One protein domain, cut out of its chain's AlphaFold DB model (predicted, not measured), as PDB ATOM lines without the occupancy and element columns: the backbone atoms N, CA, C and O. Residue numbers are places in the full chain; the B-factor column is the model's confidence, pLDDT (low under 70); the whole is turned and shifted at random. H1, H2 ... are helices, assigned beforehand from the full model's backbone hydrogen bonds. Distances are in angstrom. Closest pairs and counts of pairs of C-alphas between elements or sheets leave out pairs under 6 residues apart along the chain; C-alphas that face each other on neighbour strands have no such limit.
ATOM      1  N   LYS A  21     139.024 171.123 137.835       97.44
ATOM      2  CA  LYS A  21     138.333 170.979 139.125       97.44
ATOM      3  C   LYS A  21     138.495 169.552 139.644       97.44
ATOM      4  O   LYS A  21     138.941 169.362 140.774       97.44
ATOM      5  N   TYR A  22     138.189 168.556 138.815       97.56
ATOM      6  CA  TYR A  22     138.269 167.153 139.218       97.56
ATOM      7  C   TYR A  22     139.699 166.634 139.258       97.56
ATOM      8  O   TYR A  22     140.027 165.887 140.175       97.56
ATOM      9  N   GLN A  23     140.591 167.134 138.399       97.44
ATOM     10  CA  GLN A  23     142.027 166.888 138.539       97.44
ATOM     11  C   GLN A  23     142.524 167.286 139.938       97.44
ATOM     12  O   GLN A  23     143.224 166.524 140.602       97.44
ATOM     13  N   SER A  24     142.140 168.473 140.418       97.56
ATOM     14  CA  SER A  24     142.523 168.951 141.753       97.56
ATOM     15  C   SER A  24     141.948 168.067 142.860       97.56
ATOM     16  O   SER A  24     142.635 167.760 143.836       97.56
ATOM     17  N   THR A  25     140.707 167.608 142.697       97.62
ATOM     18  CA  THR A  25     140.072 166.660 143.615       97.62
ATOM     19  C   THR A  25     140.803 165.313 143.646       97.62
ATOM     20  O   THR A  25     141.053 164.790 144.731       97.62
ATOM     21  N   ILE A  26     141.231 164.782 142.498       97.38
ATOM     22  CA  ILE A  26     142.022 163.544 142.405       97.38
ATOM     23  C   ILE A  26     143.378 163.723 143.103       97.38
ATOM     24  O   ILE A  26     143.726 162.915 143.962       97.38
ATOM     25  N   LYS A  27     144.101 164.826 142.836       97.44
ATOM     26  CA  LYS A  27     145.376 165.156 143.517       97.44
ATOM     27  C   LYS A  27     145.243 165.210 145.038       97.44
ATOM     28  O   LYS A  27     146.192 164.892 145.742       97.44
ATOM     29  N   LYS A  28     144.090 165.652 145.546       97.94
ATOM     30  CA  LYS A  28     143.842 165.772 146.986       97.94
ATOM     31  C   LYS A  28     143.571 164.422 147.658       97.94
ATOM     32  O   LYS A  28     143.888 164.276 148.834       97.94
ATOM     33  N   ASN A  29     142.962 163.474 146.946       97.56
ATOM     34  CA  ASN A  29     142.526 162.195 147.517       97.56
ATOM     35  C   ASN A  29     143.517 161.048 147.279       97.56
ATOM     36  O   ASN A  29     143.483 160.068 148.017       97.56
ATOM     37  N   PHE A  30     144.413 161.164 146.294       96.75
ATOM     38  CA  PHE A  30     145.360 160.106 145.944       96.75
ATOM     39  C   PHE A  30     146.800 160.607 145.951       96.75
ATOM     40  O   PHE A  30     147.118 161.629 145.347       96.75
ATOM     41  N   TYR A  31     147.680 159.835 146.594       97.62
ATOM     42  CA  TYR A  31     149.117 160.107 146.626       97.62
ATOM     43  C   TYR A  31     149.754 160.008 145.228       97.62
ATOM     44  O   TYR A  31     150.572 160.847 144.861       97.62
ATOM     45  N   GLU A  32     149.319 159.035 144.416       96.44
ATOM     46  CA  GLU A  32     149.775 158.837 143.033       96.44
ATOM     47  C   GLU A  32     148.621 159.040 142.039       96.44
ATOM     48  O   GLU A  32     148.075 158.073 141.498       96.44
ATOM     49  N   PRO A  33     148.219 160.291 141.764       96.19
ATOM     50  CA  PRO A  33     147.017 160.567 140.982       96.19
ATOM     51  C   PRO A  33     147.099 160.037 139.543       96.19
ATOM     52  O   PRO A  33     146.095 159.604 138.991       96.19
ATOM     53  N   GLN A  34     148.295 159.989 138.945       95.69
ATOM     54  CA  GLN A  34     148.479 159.431 137.602       95.69
ATOM     55  C   GLN A  34     148.380 157.897 137.579       95.69
ATOM     56  O   GLN A  34     147.864 157.335 136.617       95.69
ATOM     57  N   ALA A  35     148.884 157.204 138.608       93.81
ATOM     58  CA  ALA A  35     148.747 155.749 138.712       93.81
ATOM     59  C   ALA A  35     147.282 155.371 138.954       93.81
ATOM     60  O   ALA A  35     146.759 154.473 138.296       93.81
ATOM     61  N   PHE A  36     146.606 156.132 139.819       94.75
ATOM     62  CA  PHE A  36     145.166 156.035 140.014       94.75
ATOM     63  C   PHE A  36     144.406 156.206 138.695       94.75
ATOM     64  O   PHE A  36     143.623 155.330 138.352       94.75
ATOM     65  N   CYS A  37     144.673 157.266 137.925       94.44
ATOM     66  CA  CYS A  37     143.976 157.499 136.660       94.44
ATOM     67  C   CYS A  37     144.185 156.376 135.644       94.44
ATOM     68  O   CYS A  37     143.219 155.932 135.037       94.44
ATOM     69  N   ARG A  38     145.403 155.828 135.536       92.25
ATOM     70  CA  ARG A  38     145.659 154.649 134.691       92.25
ATOM     71  C   ARG A  38     144.859 153.426 135.130       92.25
ATOM     72  O   ARG A  38     144.329 152.706 134.294       92.25
ATOM     73  N   PHE A  39     144.775 153.178 136.435       90.38
ATOM     74  CA  PHE A  39     143.983 152.074 136.978       90.38
ATOM     75  C   PHE A  39     142.472 152.303 136.829       90.38
ATOM     76  O   PHE A  39     141.708 151.352 136.663       90.38
ATOM     77  N   TYR A  40     142.027 153.554 136.928       90.69
ATOM     78  CA  TYR A  40     140.623 153.918 136.814       90.69
ATOM     79  C   TYR A  40     140.129 153.789 135.371       90.69
ATOM     80  O   TYR A  40     139.071 153.209 135.165       90.69
ATOM     81  N   ASP A  41     140.935 154.229 134.403       88.12
ATOM     82  CA  ASP A  41     140.651 154.171 132.963       88.12
ATOM     83  C   ASP A  41     140.742 152.743 132.387       88.12
ATOM     84  O   ASP A  41     140.027 152.386 131.455       88.12
ATOM     85  N   ALA A  42     141.573 151.875 132.980       83.81
ATOM     86  CA  ALA A  42     141.754 150.496 132.515       83.81
ATOM     87  C   ALA A  42     140.516 149.593 132.677       83.81
ATOM     88  O   ALA A  42     140.458 148.536 132.049       83.81
ATOM     89  N   PHE A  43     139.551 149.971 133.520       77.19
ATOM     90  CA  PHE A  43     138.366 149.162 133.793       77.19
ATOM     91  C   PHE A  43     137.104 150.030 133.762       77.19
ATOM     92  O   PHE A  43     137.006 150.962 134.561       77.19
ATOM     93  N   PRO A  44     136.111 149.720 132.909       68.12
ATOM     94  CA  PRO A  44     134.851 150.452 132.881       68.12
ATOM     95  C   PRO A  44     134.145 150.306 134.229       68.12
ATOM     96  O   PRO A  44     133.825 149.201 134.669       68.12
ATOM     97  N   ARG A  45     133.922 151.429 134.917       73.81
ATOM     98  CA  ARG A  45     133.276 151.441 136.231       73.81
ATOM     99  C   ARG A  45     131.841 151.914 136.101       73.81
ATOM    100  O   ARG A  45     131.593 153.109 136.024       73.81
ATOM    101  N   GLY A  46     130.900 150.974 136.150       57.38
ATOM    102  CA  GLY A  46     129.475 151.293 136.296       57.38
ATOM    103  C   GLY A  46     129.070 151.672 137.730       57.38
ATOM    104  O   GLY A  46     127.946 152.102 137.954       57.38
ATOM    105  N   GLY A  47     129.973 151.509 138.709       59.38
ATOM    106  CA  GLY A  47     129.667 151.517 140.147       59.38
ATOM    107  C   GLY A  47     130.254 152.680 140.954       59.38
ATOM    108  O   GLY A  47     130.732 152.463 142.063       59.38
ATOM    109  N   GLY A  48     130.247 153.903 140.416       74.44
ATOM    110  CA  GLY A  48     130.574 155.118 141.173       74.44
ATOM    111  C   GLY A  48     132.068 155.429 141.370       74.44
ATOM    112  O   GLY A  48     132.974 154.669 141.018       74.44
ATOM    113  N   SER A  49     132.331 156.621 141.908       90.75
ATOM    114  CA  SER A  49     133.680 157.109 142.201       90.75
ATOM    115  C   SER A  49     134.144 156.684 143.596       90.75
ATOM    116  O   SER A  49     133.370 156.785 144.548       90.75
ATOM    117  N   PRO A  50     135.427 156.327 143.776       89.75
ATOM    118  CA  PRO A  50     136.027 156.173 145.099       89.75
ATOM    119  C   PRO A  50     136.200 157.512 145.834       89.75
ATOM    120  O   PRO A  50     136.594 157.519 146.998       89.75
ATOM    121  N   ILE A  51     135.951 158.648 145.171       93.75
ATOM    122  CA  ILE A  51     136.019 159.972 145.784       93.75
ATOM    123  C   ILE A  51     134.611 160.400 146.233       93.75
ATOM    124  O   ILE A  51     133.734 160.576 145.385       93.75
ATOM    125  N   PRO A  52     134.387 160.650 147.540       90.62
ATOM    126  CA  PRO A  52     133.086 161.081 148.040       90.62
ATOM    127  C   PRO A  52     132.572 162.346 147.343       90.62
ATOM    128  O   PRO A  52     133.265 163.366 147.291       90.62
ATOM    129  N   GLY A  53     131.337 162.290 146.840       91.44
ATOM    130  CA  GLY A  53     130.672 163.424 146.188       91.44
ATOM    131  C   GLY A  53     131.166 163.740 144.772       91.44
ATOM    132  O   GLY A  53     130.884 164.825 144.266       91.44
ATOM    133  N   VAL A  54     131.904 162.825 144.146       95.00
ATOM    134  CA  VAL A  54     132.353 162.907 142.749       95.00
ATOM    135  C   VAL A  54     131.735 161.731 141.996       95.00
ATOM    136  O   VAL A  54     131.626 160.646 142.556       95.00
ATOM    137  N   THR A  55     131.295 161.918 140.755       92.44
ATOM    138  CA  THR A  55     130.792 160.804 139.928       92.44
ATOM    139  C   THR A  55     131.939 160.071 139.225       92.44
ATOM    140  O   THR A  55     133.082 160.530 139.251       92.44
ATOM    141  N   ALA A  56     131.678 158.900 138.639       91.12
ATOM    142  CA  ALA A  56     132.710 158.183 137.887       91.12
ATOM    143  C   ALA A  56     133.145 158.990 136.652       91.12
ATOM    144  O   ALA A  56     134.333 159.105 136.360       91.12
ATOM    145  N   GLU A  57     132.182 159.633 135.998       91.06
ATOM    146  CA  GLU A  57     132.363 160.521 134.856       91.06
ATOM    147  C   GLU A  57     133.248 161.718 135.221       91.06
ATOM    148  O   GLU A  57     134.222 162.008 134.530       91.06
ATOM    149  N   ASP A  58     132.986 162.353 136.367       94.62
ATOM    150  CA  ASP A  58     133.810 163.458 136.865       94.62
ATOM    151  C   ASP A  58     135.269 163.025 137.117       94.62
ATOM    152  O   ASP A  58     136.206 163.801 136.900       94.62
ATOM    153  N   VAL A  59     135.491 161.788 137.584       94.62
ATOM    154  CA  VAL A  59     136.848 161.240 137.744       94.62
ATOM    155  C   VAL A  59     137.527 161.067 136.391       94.62
ATOM    156  O   VAL A  59     138.683 161.469 136.257       94.62
ATOM    157  N   MET A  60     136.825 160.526 135.394       92.56
ATOM    158  CA  MET A  60     137.354 160.356 134.036       92.56
ATOM    159  C   MET A  60     137.731 161.708 133.410       92.56
ATOM    160  O   MET A  60     138.842 161.866 132.903       92.56
ATOM    161  N   ASP A  61     136.874 162.723 133.556       93.62
ATOM    162  CA  ASP A  61     137.138 164.100 133.112       93.62
ATOM    163  C   ASP A  61     138.373 164.713 133.797       93.62
ATOM    164  O   ASP A  61     139.155 165.452 133.189       93.62
ATOM    165  N   GLY A  62     138.566 164.420 135.086       95.25
ATOM    166  CA  GLY A  62     139.761 164.823 135.824       95.25
ATOM    167  C   GLY A  62     141.018 164.063 135.391       95.25
ATOM    168  O   GLY A  62     142.113 164.634 135.392       95.25
ATOM    169  N   CYS A  63     140.868 162.795 135.008       94.69
ATOM    170  CA  CYS A  63     141.959 161.930 134.576       94.69
ATOM    171  C   CYS A  63     142.503 162.277 133.190       94.69
ATOM    172  O   CYS A  63     143.721 162.234 133.010       94.69
ATOM    173  N   ALA A  64     141.657 162.778 132.285       93.75
ATOM    174  CA  ALA A  64     142.071 163.287 130.974       93.75
ATOM    175  C   ALA A  64     143.165 164.376 131.052       93.75
ATOM    176  O   ALA A  64     143.932 164.601 130.116       93.75
ATOM    177  N   CYS A  65     143.307 165.048 132.200       95.12
ATOM    178  CA  CYS A  65     144.375 166.016 132.433       95.12
ATOM    179  C   CYS A  65     145.787 165.408 132.578       95.12
ATOM    180  O   CYS A  65     146.754 166.169 132.601       95.12
TER     181      CYS A  65
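This is residues 21 to 65 of the 265 residues of an uncharacterized protein of fungal sp. No.11243 (UniProt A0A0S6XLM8). Three short helices stand at large angles to one another: H1 and H2 make a corner at their tight link, and H3 packs on both. A long loop, residues 42 to 55, swings out from the end of H2 and folds back to the beginning of H3. The printed part has 45 residues with three named helices in the order H1, H2, H3 and no named strand; its class is all helix. It is compact, with a radius of gyration of the C-alphas of 9.2 A, and rounded, spanning 23 by 21 by 16 A.

H1, residues 21 to 29, begins with C-alpha 21 at (138.333, 170.979, 139.125) and is 12.9 A long from first to last C-alpha. H2, residues 33 to 41, is 12.1 A long and begins with C-alpha 33 at (147.017, 160.567, 140.982). H3, residues 56 to 65, is 15.1 A long and ends with C-alpha 65 at (144.375, 166.016, 132.433).

H1 and H2 are close but not clearly touching; their closest C-alphas, those of Lys 27 and Pro 33, are 5.5 A apart. Their lines are only just about perpendicular, at 70.4 degrees. H1 and H3 touch, with the closest C-alphas, those of Gln 23 and Gly 62, 4.1 A apart. These two helices are about perpendicular, at 84 degrees. H2 and H3 touch at a steep tilt of 53 degrees, opposite ways; their closest C-alphas are those of Cys 37 and Cys 63, 5.3 A apart. In H1 and H2 every O i to N i+4 pair is within hydrogen-bond range, and in H3 5 of 6 are.

The two C-alphas farthest apart, those of Tyr 31 and Gly 46, are 23.9 A apart. The printed part has no cut. The link from H2 to H3 is long, with 14 residues. The mean pLDDT of the printed part is 90.7, and residue 44 and residues 46 to 47 are under 70.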